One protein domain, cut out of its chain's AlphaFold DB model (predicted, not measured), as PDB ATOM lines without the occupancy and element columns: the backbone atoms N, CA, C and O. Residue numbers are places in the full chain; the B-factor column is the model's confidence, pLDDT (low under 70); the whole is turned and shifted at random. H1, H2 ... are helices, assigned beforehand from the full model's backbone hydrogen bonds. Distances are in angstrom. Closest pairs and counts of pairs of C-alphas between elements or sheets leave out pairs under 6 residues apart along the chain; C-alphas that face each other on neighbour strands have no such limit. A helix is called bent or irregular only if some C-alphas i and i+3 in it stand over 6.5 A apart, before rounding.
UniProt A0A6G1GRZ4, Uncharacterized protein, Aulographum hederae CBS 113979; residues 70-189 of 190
ATOM      1  N   VAL A  70     -39.029  31.760  -4.367       93.31
ATOM      2  CA  VAL A  70     -38.305  32.109  -5.600       93.31
ATOM      3  C   VAL A  70     -37.766  33.540  -5.544       93.31
ATOM      4  O   VAL A  70     -36.613  33.771  -5.901       93.31
ATOM      5  N   SER A  71     -38.553  34.487  -5.028       92.19
ATOM      6  CA  SER A  71     -38.123  35.874  -4.842       92.19
ATOM      7  C   SER A  71     -36.981  35.986  -3.833       92.19
ATOM      8  O   SER A  71     -36.007  36.691  -4.083       92.19
ATOM      9  N   VAL A  72     -37.060  35.240  -2.725       91.12
ATOM     10  CA  VAL A  72     -35.992  35.174  -1.711       91.12
ATOM     11  C   VAL A  72     -34.714  34.556  -2.286       91.12
ATOM     12  O   VAL A  72     -33.620  35.051  -2.030       91.12
ATOM     13  N   LEU A  73     -34.826  33.504  -3.098       91.69
ATOM     14  CA  LEU A  73     -33.678  32.888  -3.768       91.69
ATOM     15  C   LEU A  73     -33.032  33.845  -4.770       91.69
ATOM     16  O   LEU A  73     -31.814  34.010  -4.756       91.69
ATOM     17  N   LEU A  74     -33.834  34.501  -5.613       90.81
ATOM     18  CA  LEU A  74     -33.342  35.481  -6.578       90.81
ATOM     19  C   LEU A  74     -32.606  36.623  -5.870       90.81
ATOM     20  O   LEU A  74     -31.534  37.041  -6.310       90.81
ATOM     21  N   PHE A  75     -33.161  37.069  -4.744       88.38
ATOM     22  CA  PHE A  75     -32.550  38.057  -3.875       88.38
ATOM     23  C   PHE A  75     -31.203  37.595  -3.301       88.38
ATOM     24  O   PHE A  75     -30.193  38.279  -3.458       88.38
ATOM     25  N   ASN A  76     -31.158  36.417  -2.682       89.62
ATOM     26  CA  ASN A  76     -29.929  35.893  -2.087       89.62
ATOM     27  C   ASN A  76     -28.831  35.686  -3.138       89.62
ATOM     28  O   ASN A  76     -27.675  36.009  -2.884       89.62
ATOM     29  N   LEU A  77     -29.183  35.226  -4.342       90.44
ATOM     30  CA  LEU A  77     -28.236  35.105  -5.455       90.44
ATOM     31  C   LEU A  77     -27.657  36.461  -5.881       90.44
ATOM     32  O   LEU A  77     -26.478  36.536  -6.222       90.44
ATOM     33  N   HIS A  78     -28.461  37.528  -5.854       89.25
ATOM     34  CA  HIS A  78     -27.966  38.883  -6.089       89.25
ATOM     35  C   HIS A  78     -26.975  39.311  -5.001       89.25
ATOM     36  O   HIS A  78     -25.894  39.795  -5.329       89.25
ATOM     37  N   MET A  79     -27.293  39.077  -3.724       87.06
ATOM     38  CA  MET A  79     -26.392  39.408  -2.614       87.06
ATOM     39  C   MET A  79     -25.069  38.649  -2.691       87.06
ATOM     40  O   MET A  79     -24.016  39.244  -2.477       87.06
ATOM     41  N   THR A  80     -25.094  37.371  -3.076       87.75
ATOM     42  CA  THR A  80     -23.866  36.609  -3.330       87.75
ATOM     43  C   THR A  80     -23.027  37.259  -4.430       87.75
ATOM     44  O   THR A  80     -21.820  37.402  -4.261       87.75
ATOM     45  N   ALA A  81     -23.643  37.711  -5.529       88.31
ATOM     46  CA  ALA A  81     -22.924  38.404  -6.599       88.31
ATOM     47  C   ALA A  81     -22.292  39.724  -6.118       88.31
ATOM     48  O   ALA A  81     -21.154  40.016  -6.466       88.31
ATOM     49  N   VAL A  82     -22.990  40.485  -5.268       86.31
ATOM     50  CA  VAL A  82     -22.461  41.717  -4.654       86.31
ATOM     51  C   VAL A  82     -21.254  41.416  -3.766       86.31
ATOM     52  O   VAL A  82     -20.231  42.084  -3.882       86.31
ATOM     53  N   VAL A  83     -21.341  40.397  -2.907       85.31
ATOM     54  CA  VAL A  83     -20.224  39.994  -2.037       85.31
ATOM     55  C   VAL A  83     -19.019  39.560  -2.869       85.31
ATOM     56  O   VAL A  83     -17.905  39.981  -2.574       85.31
ATOM     57  N   LEU A  84     -19.232  38.782  -3.934       86.19
ATOM     58  CA  LEU A  84     -18.157  38.386  -4.846       86.19
ATOM     59  C   LEU A  84     -17.500  39.601  -5.515       86.19
ATOM     60  O   LEU A  84     -16.276  39.680  -5.514       86.19
ATOM     61  N   LEU A  85     -18.277  40.581  -5.994       86.00
ATOM     62  CA  LEU A  85     -17.729  41.823  -6.563       86.00
ATOM     63  C   LEU A  85     -16.884  42.603  -5.549       86.00
ATOM     64  O   LEU A  85     -15.813  43.100  -5.888       86.00
ATOM     65  N   VAL A  86     -17.346  42.703  -4.300       84.19
ATOM     66  CA  VAL A  86     -16.604  43.390  -3.232       84.19
ATOM     67  C   VAL A  86     -15.315  42.641  -2.890       84.19
ATOM     68  O   VAL A  86     -14.273  43.268  -2.717       84.19
ATOM     69  N   LEU A  87     -15.351  41.309  -2.824       85.12
ATOM     70  CA  LEU A  87     -14.163  40.495  -2.564       85.12
ATOM     71  C   LEU A  87     -13.148  40.578  -3.709       85.12
ATOM     72  O   LEU A  87     -11.957  40.722  -3.440       85.12
ATOM     73  N   GLU A  88     -13.595  40.535  -4.964       84.06
ATOM     74  CA  GLU A  88     -12.741  40.740  -6.143       84.06
ATOM     75  C   GLU A  88     -12.122  42.143  -6.167       84.06
ATOM     76  O   GLU A  88     -10.983  42.306  -6.592       84.06
ATOM     77  N   TRP A  89     -12.843  43.157  -5.684       82.00
ATOM     78  CA  TRP A  89     -12.327  44.520  -5.576       82.00
ATOM     79  C   TRP A  89     -11.280  44.675  -4.463       82.00
ATOM     80  O   TRP A  89     -10.268  45.348  -4.645       82.00
ATOM     81  N   LEU A  90     -11.523  44.069  -3.297       83.75
ATOM     82  CA  LEU A  90     -10.650  44.182  -2.123       83.75
ATOM     83  C   LEU A  90      -9.415  43.282  -2.206       83.75
ATOM     84  O   LEU A  90      -8.368  43.616  -1.653       83.75
ATOM     85  N   SER A  91      -9.529  42.128  -2.862       74.19
ATOM     86  CA  SER A  91      -8.418  41.197  -3.023       74.19
ATOM     87  C   SER A  91      -7.744  41.399  -4.379       74.19
ATOM     88  O   SER A  91      -8.316  41.146  -5.430       74.19
ATOM     89  N   TRP A  92      -6.467  41.788  -4.369       59.62
ATOM     90  CA  TRP A  92      -5.631  41.853  -5.582       59.62
ATOM     91  C   TRP A  92      -5.388  40.460  -6.212       59.62
ATOM     92  O   TRP A  92      -4.833  40.327  -7.304       59.62
ATOM     93  N   SER A  93      -5.778  39.390  -5.517       62.84
ATOM     94  CA  SER A  93      -5.627  38.013  -5.975       62.84
ATOM     95  C   SER A  93      -6.736  37.659  -6.960       62.84
ATOM     96  O   SER A  93      -7.908  37.679  -6.605       62.84
ATOM     97  N   ARG A  94      -6.372  37.285  -8.190       62.34
ATOM     98  CA  ARG A  94      -7.312  36.785  -9.206       62.34
ATOM     99  C   ARG A  94      -7.974  35.492  -8.716       62.34
ATOM    100  O   ARG A  94      -7.339  34.440  -8.702       62.34
ATOM    101  N   TRP A  95      -9.240  35.574  -8.320       64.44
ATOM    102  CA  TRP A  95     -10.080  34.405  -8.057       64.44
ATOM    103  C   TRP A  95     -10.357  33.633  -9.362       64.44
ATOM    104  O   TRP A  95     -10.157  34.143 -10.462       64.44
ATOM    105  N   MET A  96     -10.831  32.388  -9.240       67.19
ATOM    106  CA  MET A  96     -11.151  31.505 -10.377       67.19
ATOM    107  C   MET A  96     -12.273  32.033 -11.290       67.19
ATOM    108  O   MET A  96     -12.437  31.529 -12.401       67.19
ATOM    109  N   ILE A  97     -13.057  33.015 -10.838       77.19
ATOM    110  CA  ILE A  97     -14.169  33.596 -11.593       77.19
ATOM    111  C   ILE A  97     -13.689  34.917 -12.204       77.19
ATOM    112  O   ILE A  97     -13.149  35.759 -11.489       77.19
ATOM    113  N   PRO A  98     -13.842  35.119 -13.520       85.62
ATOM    114  CA  PRO A  98     -13.456  36.378 -14.127       85.62
ATOM    115  C   PRO A  98     -14.466  37.482 -13.773       85.62
ATOM    116  O   PRO A  98     -15.672  37.257 -13.848       85.62
ATOM    117  N   LEU A  99     -13.974  38.697 -13.501       83.75
ATOM    118  CA  LEU A  99     -14.780  39.869 -13.106       83.75
ATOM    119  C   LEU A  99     -16.018  40.096 -13.987       83.75
ATOM    120  O   LEU A  99     -17.097  40.418 -13.495       83.75
ATOM    121  N   TRP A 100     -15.893  39.902 -15.304       86.62
ATOM    122  CA  TRP A 100     -17.016  40.078 -16.228       86.62
ATOM    123  C   TRP A 100     -18.164  39.096 -15.957       86.62
ATOM    124  O   TRP A 100     -19.323  39.474 -16.118       86.62
ATOM    125  N   ALA A 101     -17.872  37.868 -15.520       88.88
ATOM    126  CA  ALA A 101     -18.889  36.878 -15.180       88.88
ATOM    127  C   ALA A 101     -19.616  37.274 -13.890       88.88
ATOM    128  O   ALA A 101     -20.842  37.173 -13.818       88.88
ATOM    129  N   THR A 102     -18.889  37.807 -12.907       86.38
ATOM    130  CA  THR A 102     -19.464  38.317 -11.656       86.38
ATOM    131  C   THR A 102     -20.344  39.549 -11.913       86.38
ATOM    132  O   THR A 102     -21.472  39.621 -11.419       86.38
ATOM    133  N   VAL A 103     -19.905  40.470 -12.781       88.25
ATOM    134  CA  VAL A 103     -20.706  41.627 -13.227       88.25
ATOM    135  C   VAL A 103     -21.958  41.183 -13.989       88.25
ATOM    136  O   VAL A 103     -23.049  41.687 -13.723       88.25
ATOM    137  N   GLN A 104     -21.846  40.222 -14.911       90.50
ATOM    138  CA  GLN A 104     -23.005  39.684 -15.632       90.50
ATOM    139  C   GLN A 104     -24.002  39.008 -14.690       90.50
ATOM    140  O   GLN A 104     -25.211  39.222 -14.813       90.50
ATOM    141  N   LEU A 105     -23.516  38.222 -13.724       89.38
ATOM    142  CA  LEU A 105     -24.362  37.620 -12.702       89.38
ATOM    143  C   LEU A 105     -25.103  38.712 -11.929       89.38
ATOM    144  O   LEU A 105     -26.321  38.652 -11.819       89.38
ATOM    145  N   TRP A 106     -24.411  39.750 -11.472       88.50
ATOM    146  CA  TRP A 106     -25.024  40.861 -10.751       88.50
ATOM    147  C   TRP A 106     -26.106  41.595 -11.563       88.50
ATOM    148  O   TRP A 106     -27.242  41.714 -11.093       88.50
ATOM    149  N   VAL A 107     -25.808  41.999 -12.806       89.19
ATOM    150  CA  VAL A 107     -26.766  42.689 -13.693       89.19
ATOM    151  C   VAL A 107     -27.960  41.794 -14.029       89.19
ATOM    152  O   VAL A 107     -29.104  42.243 -13.958       89.19
ATOM    153  N   SER A 108     -27.730  40.516 -14.348       90.81
ATOM    154  CA  SER A 108     -28.812  39.584 -14.701       90.81
ATOM    155  C   SER A 108     -29.810  39.381 -13.558       90.81
ATOM    156  O   SER A 108     -31.006  39.231 -13.809       90.81
ATOM    157  N   ARG A 109     -29.362  39.444 -12.297       90.88
ATOM    158  CA  ARG A 109     -30.263  39.372 -11.137       90.88
ATOM    159  C   ARG A 109     -31.114  40.627 -10.982       90.88
ATOM    160  O   ARG A 109     -32.293  40.493 -10.677       90.88
ATOM    161  N   VAL A 110     -30.567  41.811 -11.264       87.44
ATOM    162  CA  VAL A 110     -31.350  43.062 -11.270       87.44
ATOM    163  C   VAL A 110     -32.400  43.052 -12.374       87.44
ATOM    164  O   VAL A 110     -33.554  43.395 -12.126       87.44
ATOM    165  N   VAL A 111     -32.040  42.583 -13.571       90.69
ATOM    166  CA  VAL A 111     -33.018  42.349 -14.645       90.69
ATOM    167  C   VAL A 111     -34.093  41.363 -14.176       90.69
ATOM    168  O   VAL A 111     -35.282  41.603 -14.379       90.69
ATOM    169  N   GLY A 112     -33.697  40.305 -13.466       90.75
ATOM    170  CA  GLY A 112     -34.617  39.384 -12.806       90.75
ATOM    171  C   GLY A 112     -35.588  40.079 -11.846       90.75
ATOM    172  O   GLY A 112     -36.774  39.780 -11.890       90.75
ATOM    173  N   PHE A 113     -35.135  41.027 -11.019       90.50
ATOM    174  CA  PHE A 113     -36.011  41.772 -10.101       90.50
ATOM    175  C   PHE A 113     -37.090  42.578 -10.825       90.50
ATOM    176  O   PHE A 113     -38.202  42.691 -10.317       90.50
ATOM    177  N   ILE A 114     -36.757  43.127 -11.994       90.75
ATOM    178  CA  ILE A 114     -37.663  43.930 -12.819       90.75
ATOM    179  C   ILE A 114     -38.673  43.036 -13.557       90.75
ATOM    180  O   ILE A 114     -39.863  43.341 -13.595       90.75
ATOM    181  N   LEU A 115     -38.211  41.927 -14.139       91.06
ATOM    182  CA  LEU A 115     -39.044  41.066 -14.988       91.06
ATOM    183  C   LEU A 115     -39.884  40.053 -14.200       91.06
ATOM    184  O   LEU A 115     -40.963  39.669 -14.649       91.06
ATOM    185  N   PHE A 116     -39.404  39.591 -13.043       92.81
ATOM    186  CA  PHE A 116     -40.063  38.533 -12.280       92.81
ATOM    187  C   PHE A 116     -41.391  39.009 -11.680       92.81
ATOM    188  O   PHE A 116     -41.428  39.987 -10.933       92.81
ATOM    189  N   GLU A 117     -42.472  38.284 -11.996       89.75
ATOM    190  CA  GLU A 117     -43.833  38.509 -11.480       89.75
ATOM    191  C   GLU A 117     -44.249  39.987 -11.482       89.75
ATOM    192  O   GLU A 117     -44.752  40.518 -10.492       89.75
ATOM    193  N   ASN A 118     -44.021  40.662 -12.614       90.94
ATOM    194  CA  ASN A 118     -44.326  42.083 -12.782       90.94
ATOM    195  C   ASN A 118     -43.659  42.957 -11.700       90.94
ATOM    196  O   ASN A 118     -44.321  43.738 -11.013       90.94
ATOM    197  N   GLY A 119     -42.355  42.761 -11.503       91.88
ATOM    198  CA  GLY A 119     -41.555  43.526 -10.555       91.88
ATOM    199  C   GLY A 119     -41.867  43.235  -9.088       91.88
ATOM    200  O   GLY A 119     -41.689  44.127  -8.263       91.88
ATOM    201  N   LEU A 120     -42.345  42.037  -8.722       93.31
ATOM    202  CA  LEU A 120     -42.836  41.745  -7.364       93.31
ATOM    203  C   LEU A 120     -41.836  42.114  -6.257       93.31
ATOM    204  O   LEU A 120     -42.226  42.683  -5.240       93.31
ATOM    205  N   ILE A 121     -40.550  41.820  -6.455       91.69
ATOM    206  CA  ILE A 121     -39.489  42.143  -5.486       91.69
ATOM    207  C   ILE A 121     -39.355  43.658  -5.314       91.69
ATOM    208  O   ILE A 121     -39.209  44.154  -4.200       91.69
ATOM    209  N   LEU A 122     -39.451  44.402  -6.416       90.94
ATOM    210  CA  LEU A 122     -39.385  45.858  -6.392       90.94
ATOM    211  C   LEU A 122     -40.640  46.457  -5.767       90.94
ATOM    212  O   LEU A 122     -40.520  47.378  -4.970       90.94
ATOM    213  N   LYS A 123     -41.824  45.904  -6.054       92.31
ATOM    214  CA  LYS A 123     -43.068  46.290  -5.376       92.31
ATOM    215  C   LYS A 123     -42.952  46.053  -3.874       92.31
ATOM    216  O   LYS A 123     -43.284  46.932  -3.095       92.31
ATOM    217  N   TRP A 124     -42.422  44.907  -3.464       90.94
ATOM    218  CA  TRP A 124     -42.215  44.593  -2.054       90.94
ATOM    219  C   TRP A 124     -41.293  45.592  -1.338       90.94
ATOM    220  O   TRP A 124     -41.524  45.899  -0.173       90.94
ATOM    221  N   TRP A 125     -40.256  46.104  -2.006       87.19
ATOM    222  CA  TRP A 125     -39.320  47.052  -1.388       87.19
ATOM    223  C   TRP A 125     -39.717  48.517  -1.500       87.19
ATOM    224  O   TRP A 125     -39.443  49.287  -0.585       87.19
ATOM    225  N   LEU A 126     -40.261  48.920  -2.645       87.00
ATOM    226  CA  LEU A 126     -40.429  50.328  -2.997       87.00
ATOM    227  C   LEU A 126     -41.867  50.801  -2.841       87.00
ATOM    228  O   LEU A 126     -42.090  52.002  -2.688       87.00
ATOM    229  N   TYR A 127     -42.848  49.900  -2.925       89.25
ATOM    230  CA  TYR A 127     -44.236  50.315  -2.777       89.25
ATOM    231  C   TYR A 127     -44.569  50.492  -1.294       89.25
ATOM    232  O   TYR A 127     -43.931  49.885  -0.430       89.25
ATOM    233  N   PRO A 128     -45.582  51.311  -0.970       86.06
ATOM    234  CA  PRO A 128     -46.028  51.444   0.406       86.06
ATOM    235  C   PRO A 128     -46.439  50.083   0.980       86.06
ATOM    236  O   PRO A 128     -47.028  49.255   0.278       86.06
ATOM    237  N   ASN A 129     -46.193  49.875   2.276       87.38
ATOM    238  CA  ASN A 129     -46.631  48.680   3.002       87.38
ATOM    239  C   ASN A 129     -48.159  48.674   3.170       87.38
ATOM    240  O   ASN A 129     -48.719  48.962   4.231       87.38
ATOM    241  N   TRP A 130     -48.864  48.374   2.085       90.06
ATOM    242  CA  TRP A 130     -50.312  48.293   2.071       90.06
ATOM    243  C   TRP A 130     -50.799  47.175   2.991       90.06
ATOM    244  O   TRP A 130     -50.295  46.055   2.968       90.06
ATOM    245  N   ALA A 131     -51.864  47.438   3.748       90.94
ATOM    246  CA  ALA A 131     -52.443  46.443   4.651       90.94
ATOM    247  C   ALA A 131     -52.899  45.156   3.929       90.94
ATOM    248  O   ALA A 131     -52.984  44.099   4.551       90.94
ATOM    249  N   VAL A 132     -53.141  45.218   2.613       93.06
ATOM    250  CA  VAL A 132     -53.507  44.057   1.786       93.06
ATOM    251  C   VAL A 132     -52.443  42.952   1.803       93.06
ATOM    252  O   VAL A 132     -52.792  41.779   1.697       93.06
ATOM    253  N   TRP A 133     -51.170  43.283   2.041       94.06
ATOM    254  CA  TRP A 133     -50.117  42.284   2.236       94.06
ATOM    255  C   TRP A 133     -50.440  41.327   3.398       94.06
ATOM    256  O   TRP A 133     -50.189  40.128   3.303       94.06
ATOM    257  N   CYS A 134     -51.108  41.805   4.457       95.00
ATOM    258  CA  CYS A 134     -51.535  40.992   5.607       95.00
ATOM    259  C   CYS A 134     -52.733  40.065   5.300       95.00
ATOM    260  O   CYS A 134     -53.240  39.367   6.187       95.00
ATOM    261  N   ARG A 135     -53.234  40.067   4.056       95.44
ATOM    262  CA  ARG A 135     -54.226  39.108   3.544       95.44
ATOM    263  C   ARG A 135     -53.593  37.974   2.745       95.44
ATOM    264  O   ARG A 135     -54.308  37.057   2.357       95.44
ATOM    265  N   GLN A 136     -52.275  37.983   2.554       95.31
ATOM    266  CA  GLN A 136     -51.558  36.922   1.850       95.31
ATOM    267  C   GLN A 136     -51.679  35.558   2.544       95.31
ATOM    268  O   GLN A 136     -51.749  34.528   1.883       95.31
ATOM    269  N   ARG A 137     -51.660  35.531   3.881       95.06
ATOM    270  CA  ARG A 137     -51.590  34.297   4.677       95.06
ATOM    271  C   ARG A 137     -52.181  34.471   6.076       95.06
ATOM    272  O   ARG A 137     -52.504  35.583   6.484       95.06
ATOM    273  N   GLY A 138     -52.292  33.366   6.811       93.56
ATOM    274  CA  GLY A 138     -52.811  33.341   8.182       93.56
ATOM    275  C   GLY A 138     -54.345  33.270   8.267       93.56
ATOM    276  O   GLY A 138     -55.011  33.015   7.261       93.56
ATOM    277  N   PRO A 139     -54.921  33.478   9.464       92.56
ATOM    278  CA  PRO A 139     -56.364  33.361   9.690       92.56
ATOM    279  C   PRO A 139     -57.162  34.363   8.846       92.56
ATOM    280  O   PRO A 139     -56.898  35.562   8.914       92.56
ATOM    281  N   GLY A 140     -58.129  33.903   8.047       90.44
ATOM    282  CA  GLY A 140     -58.919  34.784   7.171       90.44
ATOM    283  C   GLY A 140     -58.137  35.374   5.986       90.44
ATOM    284  O   GLY A 140     -58.489  36.447   5.486       90.44
ATOM    285  N   ALA A 141     -57.058  34.709   5.557       94.62
ATOM    286  CA  ALA A 141     -56.312  35.079   4.359       94.62
ATOM    287  C   ALA A 141     -57.198  35.085   3.106       94.62
ATOM    288  O   ALA A 141     -58.113  34.278   2.945       94.62
ATOM    289  N   THR A 142     -56.893  35.990   2.184       95.75
ATOM    290  CA  THR A 142     -57.535  36.072   0.872       95.75
ATOM    291  C   THR A 142     -56.478  36.462  -0.167       95.75
ATOM    292  O   THR A 142     -56.456  37.611  -0.612       95.75
ATOM    293  N   PRO A 143     -55.583  35.527  -0.560       94.62
ATOM    294  CA  PRO A 143     -54.427  35.831  -1.412       94.62
ATOM    295  C   PRO A 143     -54.819  36.484  -2.740       94.62
ATOM    296  O   PRO A 143     -54.166  37.415  -3.192       94.62
ATOM    297  N   LYS A 144     -55.968  36.085  -3.295       95.88
ATOM    298  CA  LYS A 144     -56.519  36.658  -4.524       95.88
ATOM    299  C   LYS A 144     -56.690  38.181  -4.465       95.88
ATOM    300  O   LYS A 144     -56.466  38.847  -5.463       95.88
ATOM    301  N   VAL A 145     -57.052  38.748  -3.309       94.50
ATOM    302  CA  VAL A 145     -57.204  40.208  -3.163       94.50
ATOM    303  C   VAL A 145     -55.852  40.909  -3.271       94.50
ATOM    304  O   VAL A 145     -55.766  41.983  -3.867       94.50
ATOM    305  N   LEU A 146     -54.795  40.302  -2.723       93.31
ATOM    306  CA  LEU A 146     -53.434  40.798  -2.899       93.31
ATOM    307  C   LEU A 146     -53.029  40.710  -4.372       93.31
ATOM    308  O   LEU A 146     -52.613  41.721  -4.926       93.31
ATOM    309  N   ASP A 147     -53.229  39.559  -5.014       92.81
ATOM    310  CA  ASP A 147     -52.887  39.362  -6.427       92.81
ATOM    311  C   ASP A 147     -53.615  40.364  -7.332       92.81
ATOM    312  O   ASP A 147     -52.997  41.018  -8.171       92.81
ATOM    313  N   ASP A 148     -54.921  40.545  -7.130       94.38
ATOM    314  CA  ASP A 148     -55.734  41.501  -7.880       94.38
ATOM    315  C   ASP A 148     -55.266  42.945  -7.637       94.38
ATOM    316  O   ASP A 148     -55.227  43.749  -8.569       94.38
ATOM    317  N   THR A 149     -54.852  43.284  -6.411       92.94
ATOM    318  CA  THR A 149     -54.302  44.613  -6.091       92.94
ATOM    319  C   THR A 149     -52.949  44.833  -6.768       92.94
ATOM    320  O   THR A 149     -52.736  45.873  -7.390       92.94
ATOM    321  N   LEU A 150     -52.048  43.850  -6.709       91.56
ATOM    322  CA  LEU A 150     -50.724  43.926  -7.332       91.56
ATOM    323  C   LEU A 150     -50.792  43.951  -8.862       91.56
ATOM    324  O   LEU A 150     -49.912  44.537  -9.492       91.56
ATOM    325  N   ARG A 151     -51.823  43.343  -9.461       91.56
ATOM    326  CA  ARG A 151     -52.100  43.420 -10.902       91.56
ATOM    327  C   ARG A 151     -52.628  44.784 -11.327       91.56
ATOM    328  O   ARG A 151     -52.248  45.255 -12.387       91.56
ATOM    329  N   ARG A 152     -53.485  45.416 -10.516       92.44
ATOM    330  CA  ARG A 152     -54.003  46.770 -10.793       92.44
ATOM    331  C   ARG A 152     -52.912  47.830 -10.768       92.44
ATOM    332  O   ARG A 152     -53.027  48.828 -11.464       92.44
ATOM    333  N   VAL A 153     -51.889  47.624  -9.945       91.00
ATOM    334  CA  VAL A 153     -50.723  48.506  -9.888       91.00
ATOM    335  C   VAL A 153     -49.599  47.857 -10.676       91.00
ATOM    336  O   VAL A 153     -48.670  47.270 -10.109       91.00
ATOM    337  N   ASP A 154     -49.722  47.909 -12.001       89.56
ATOM    338  CA  ASP A 154     -48.712  47.372 -12.901       89.56
ATOM    339  C   ASP A 154     -47.371  48.088 -12.687       89.56
ATOM    340  O   ASP A 154     -47.334  49.304 -12.496       89.56
ATOM    341  N   PHE A 155     -46.267  47.338 -12.644       90.12
ATOM    342  CA  PHE A 155     -44.964  47.937 -12.353       90.12
ATOM    343  C   PHE A 155     -44.520  48.889 -13.462       90.12
ATOM    344  O   PHE A 155     -44.023  49.975 -13.171       90.12
ATOM    345  N   TRP A 156     -44.724  48.496 -14.715       88.69
ATOM    346  CA  TRP A 156     -44.276  49.239 -15.886       88.69
ATOM    347  C   TRP A 156     -45.117  50.481 -16.138       88.69
ATOM    348  O   TRP A 156     -44.592  51.483 -16.620       88.69
ATOM    349  N   GLU A 157     -46.396  50.437 -15.776       89.88
ATOM    350  CA  GLU A 157     -47.281  51.600 -15.876       89.88
ATOM    351  C   GLU A 157     -47.132  52.549 -14.682       89.88
ATOM    352  O   GLU A 157     -47.214  53.766 -14.840       89.88
ATOM    353  N   SER A 158     -46.897  52.010 -13.480       87.44
ATOM    354  CA  SER A 158     -46.904  52.801 -12.240       87.44
ATOM    355  C   SER A 158     -45.523  53.312 -11.825       87.44
ATOM    356  O   SER A 158     -45.436  54.196 -10.974       87.44
ATOM    357  N   THR A 159     -44.438  52.768 -12.389       87.44
ATOM    358  CA  THR A 159     -43.060  53.135 -12.031       87.44
ATOM    359  C   THR A 159     -42.278  53.599 -13.253       87.44
ATOM    360  O   THR A 159     -42.096  52.864 -14.220       87.44
ATOM    361  N   ALA A 160     -41.725  54.811 -13.186       89.62
ATOM    362  CA  ALA A 160     -40.844  55.327 -14.226       89.62
ATOM    363  C   ALA A 160     -39.467  54.633 -14.175       89.62
ATOM    364  O   ALA A 160     -38.561  55.056 -13.449       89.62
ATOM    365  N   VAL A 161     -39.293  53.576 -14.975       88.56
ATOM    366  CA  VAL A 161     -38.028  52.830 -15.101       88.56
ATOM    367  C   VAL A 161     -37.015  53.636 -15.926       88.56
ATOM    368  O   VAL A 161     -36.790  53.410 -17.112       88.56
ATOM    369  N   THR A 162     -36.404  54.630 -15.287       91.19
ATOM    370  CA  THR A 162     -35.335  55.454 -15.872       91.19
ATOM    371  C   THR A 162     -33.954  54.829 -15.653       91.19
ATOM    372  O   THR A 162     -33.770  53.962 -14.799       91.19
ATOM    373  N   LYS A 163     -32.929  55.316 -16.369       89.81
ATOM    374  CA  LYS A 163     -31.526  54.926 -16.117       89.81
ATOM    375  C   LYS A 163     -31.124  55.162 -14.655       89.81
ATOM    376  O   LYS A 163     -30.483  54.309 -14.051       89.81
ATOM    377  N   SER A 164     -31.549  56.289 -14.082       88.56
ATOM    378  CA  SER A 164     -31.303  56.632 -12.679       88.56
ATOM    379  C   SER A 164     -31.997  55.667 -11.723       88.56
ATOM    380  O   SER A 164     -31.412  55.284 -10.719       88.56
ATOM    381  N   PHE A 165     -33.213  55.227 -12.047       88.00
ATOM    382  CA  PHE A 165     -33.933  54.234 -11.254       88.00
ATOM    383  C   PHE A 165     -33.256  52.856 -11.290       88.00
ATOM    384  O   PHE A 165     -33.121  52.203 -10.259       88.00
ATOM    385  N   ILE A 166     -32.760  52.430 -12.456       85.94
ATOM    386  CA  ILE A 166     -31.988  51.185 -12.570       85.94
ATOM    387  C   ILE A 166     -30.712  51.278 -11.728       85.94
ATOM    388  O   ILE A 166     -30.439  50.369 -10.950       85.94
ATOM    389  N   LEU A 167     -29.968  52.386 -11.826       85.44
ATOM    390  CA  LEU A 167     -28.792  52.640 -10.985       85.44
ATOM    391  C   LEU A 167     -29.144  52.665  -9.493       85.44
ATOM    392  O   LEU A 167     -28.383  52.143  -8.683       85.44
ATOM    393  N   LEU A 168     -30.301  53.226  -9.131       84.88
ATOM    394  CA  LEU A 168     -30.791  53.219  -7.759       84.88
ATOM    395  C   LEU A 168     -30.977  51.787  -7.265       84.88
ATOM    396  O   LEU A 168     -30.411  51.465  -6.236       84.88
ATOM    397  N   ILE A 169     -31.709  50.924  -7.979       85.75
ATOM    398  CA  ILE A 169     -31.912  49.517  -7.568       85.75
ATOM    399  C   ILE A 169     -30.577  48.785  -7.440       85.75
ATOM    400  O   ILE A 169     -30.350  48.033  -6.494       85.75
ATOM    401  N   LEU A 170     -29.699  49.023  -8.410       81.88
ATOM    402  CA  LEU A 170     -28.394  48.396  -8.522       81.88
ATOM    403  C   LEU A 170     -27.508  48.662  -7.287       81.88
ATOM    404  O   LEU A 170     -26.754  47.783  -6.874       81.88
ATOM    405  N   TRP A 171     -27.638  49.847  -6.679       77.50
ATOM    406  CA  TRP A 171     -26.846  50.287  -5.524       77.50
ATOM    407  C   TRP A 171     -27.590  50.277  -4.184       77.50
ATOM    408  O   TRP A 171     -26.963  50.073  -3.143       77.50
ATOM    409  N   SER A 172     -28.908  50.475  -4.177       75.75
ATOM    410  CA  SER A 172     -29.710  50.584  -2.955       75.75
ATOM    411  C   SER A 172     -29.764  49.265  -2.200       75.75
ATOM    412  O   SER A 172     -29.684  49.263  -0.976       75.75
ATOM    413  N   VAL A 173     -29.818  48.142  -2.919       67.44
ATOM    414  CA  VAL A 173     -29.847  46.803  -2.327       67.44
ATOM    415  C   VAL A 173     -28.559  46.502  -1.538       67.44
ATOM    416  O   VAL A 173     -28.664  46.187  -0.349       67.44
ATOM    417  N   PRO A 174     -27.349  46.668  -2.111       69.06
ATOM    418  CA  PRO A 174     -26.105  46.617  -1.344       69.06
ATOM    419  C   PRO A 174     -26.074  47.598  -0.168       69.06
ATOM    420  O   PRO A 174     -25.734  47.208   0.949       69.06
ATOM    421  N   ALA A 175     -26.446  48.862  -0.401       75.38
ATOM    422  CA  ALA A 175     -26.342  49.919   0.602       75.38
ATOM    423  C   ALA A 175     -27.214  49.644   1.836       75.38
ATOM    424  O   ALA A 175     -26.739  49.786   2.963       75.38
ATOM    425  N   PHE A 176     -28.450  49.173   1.642       72.44
ATOM    426  CA  PHE A 176     -29.365  48.850   2.739       72.44
ATOM    427  C   PHE A 176     -28.840  47.700   3.609       72.44
ATOM    428  O   PHE A 176     -29.005  47.701   4.828       72.44
ATOM    429  N   TYR A 177     -28.178  46.716   2.995       69.69
ATOM    430  CA  TYR A 177     -27.591  45.588   3.718       69.69
ATOM    431  C   TYR A 177     -26.307  45.961   4.443       69.69
ATOM    432  O   TYR A 177     -26.128  45.548   5.586       69.69
ATOM    433  N   VAL A 178     -25.451  46.780   3.830       75.06
ATOM    434  CA  VAL A 178     -24.287  47.353   4.513       75.06
ATOM    435  C   VAL A 178     -24.751  48.158   5.723       75.06
ATOM    436  O   VAL A 178     -24.270  47.909   6.824       75.06
ATOM    437  N   GLN A 179     -25.754  49.027   5.565       77.12
ATOM    438  CA  GLN A 179     -26.362  49.747   6.684       77.12
ATOM    439  C   GLN A 179     -26.863  48.779   7.761       77.12
ATOM    440  O   GLN A 179     -26.516  48.936   8.926       77.12
ATOM    441  N   ARG A 180     -27.617  47.736   7.398       70.81
ATOM    442  CA  ARG A 180     -28.158  46.771   8.366       70.81
ATOM    443  C   ARG A 180     -27.071  45.988   9.112       70.81
ATOM    444  O   ARG A 180     -27.217  45.779  10.312       70.81
ATOM    445  N   ILE A 181     -25.996  45.576   8.439       75.62
ATOM    446  CA  ILE A 181     -24.855  44.880   9.060       75.62
ATOM    447  C   ILE A 181     -24.104  45.824  10.002       75.62
ATOM    448  O   ILE A 181     -23.812  45.451  11.134       75.62
ATOM    449  N   LEU A 182     -23.827  47.052   9.558       77.81
ATOM    450  CA  LEU A 182     -23.128  48.054  10.364       77.81
ATOM    451  C   LEU A 182     -23.957  48.509  11.574       77.81
ATOM    452  O   LEU A 182     -23.397  48.815  12.622       77.81
ATOM    453  N   CYS A 183     -25.284  48.514  11.450       74.56
ATOM    454  CA  CYS A 183     -26.204  48.855  12.530       74.56
ATOM    455  C   CYS A 183     -26.499  47.687  13.486       74.56
ATOM    456  O   CYS A 183     -26.901  47.934  14.619       74.56
ATOM    457  N   ALA A 184     -26.302  46.429  13.077       70.06
ATOM    458  CA  ALA A 184     -26.550  45.256  13.920       70.06
ATOM    459  C   ALA A 184     -25.901  45.321  15.324       70.06
ATOM    460  O   ALA A 184     -26.613  45.047  16.287       70.06
ATOM    461  N   PRO A 185     -24.621  45.724  15.495       69.56
ATOM    462  CA  PRO A 185     -24.015  45.854  16.825       69.56
ATOM    463  C   PRO A 185     -24.578  47.016  17.657       69.56
ATOM    464  O   PRO A 185     -24.509  46.984  18.880       69.56
ATOM    465  N   VAL A 186     -25.143  48.046  17.018       66.31
ATOM    466  CA  VAL A 186     -25.762  49.185  17.719       66.31
ATOM    467  C   VAL A 186     -27.107  48.777  18.326       66.31
ATOM    468  O   VAL A 186     -27.435  49.192  19.431       66.31
ATOM    469  N   PHE A 187     -27.855  47.914  17.634       55.84
ATOM    470  CA  PHE A 187     -29.190  47.469  18.047       55.84
ATOM    471  C   PHE A 187     -29.210  46.105  18.759       55.84
ATOM    472  O   PHE A 187     -30.276  45.630  19.130       55.84
ATOM    473  N   SER A 188     -28.060  45.454  18.968       50.03
ATOM    474  CA  SER A 188     -27.973  44.202  19.740       50.03
ATOM    475  C   SER A 188     -27.931  44.411  21.260       50.03
ATOM    476  O   SER A 188     -27.894  43.433  22.003       50.03
ATOM    477  N   HIS A 189     -27.896  45.666  21.721       40.41
ATOM    478  CA  HIS A 189     -27.781  46.046  23.136       40.41
ATOM    479  C   HIS A 189     -29.027  46.744  23.711       40.41
ATOM    480  O   HIS A 189     -28.984  47.216  24.847       40.41
TER     481      HIS A 189
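AT A GLANCE: This is residues 70 to 189 of the 190 residues of an uncharacterized protein of Aulographum hederae CBS 113979 (UniProt A0A6G1GRZ4). A helical hairpin, H1 and H2 side by side, is crossed by the long helix H7, whose far end, residues 178 to 189 with the last two beyond the helix, sticks out. From the hairpin's open end the short helices H3 to H6 trail away as a loose arm, in which H4 and H5 pack together. The printed part has 120 residues with seven named helices, H1 to H7 in order, and no named strand; its class is all helix. It is loose, with a radius of gyration of the C-alphas of 17.2 A and spans of 54 by 41 by 24 A.

HOW THE PARTS SIT: Start at H7, residues 163 to 187, with a kink of 31 degrees near residue 171; it is only just irregular, C-alphas 182 and 185 being 6.9 A apart. It only just touches H2, residues 99 to 115, with 3 pairs of C-alphas within 8 A, between residues 169 to 170 and 107 to 110 alone; the closest C-alphas, of Val 110 and Leu 170, are 6.7 A apart, at 81 degrees, about perpendicular. H2 and H1, residues 70 to 90, touch as a hairpin, at a shallow tilt of 28 degrees, opposite ways; the closest C-alphas, of Ala 81 and Trp 106, are 5.3 A apart. H3, residues 120 to 126, touches H2 only at the corner, the closest C-alphas, of Phe 113 and Ile 121, being 5.8 A apart. Farther out H4, residues 131 to 135, touches H5, residues 143 to 152; their closest C-alphas, of Val 132 and Leu 146, are 5.7 A apart. H6, residues 155 to 158, touches no helix. Every O i to N i+4 pair is within hydrogen-bond range in H1, H2, H3 and H5, against 17 of 21 in H7 and 0 of 1 in H4, where 2 of 2 O i to N i+3 pairs are; H6 is too short for an O i to N i+4 pair.

IN THESE COORDINATES: Find C-alpha 163 at (-31.526, 54.926, -16.117); from there H7 runs 35.0 A to C-alpha 187 at (-29.190, 47.469, 18.047). H1 starts at C-alpha 70, (-38.305, 32.109, -5.600), and spans 30.4 A; H2 spans 24.4 A.

THE WHOLE: The two farthest C-alphas, of Trp 92 and Gly 140, are 55.2 A apart. The printed part has no cut and no long link. Look for pLDDT under 70 at residues 92 to 96, 173 to 174, 177 and 185 to 189.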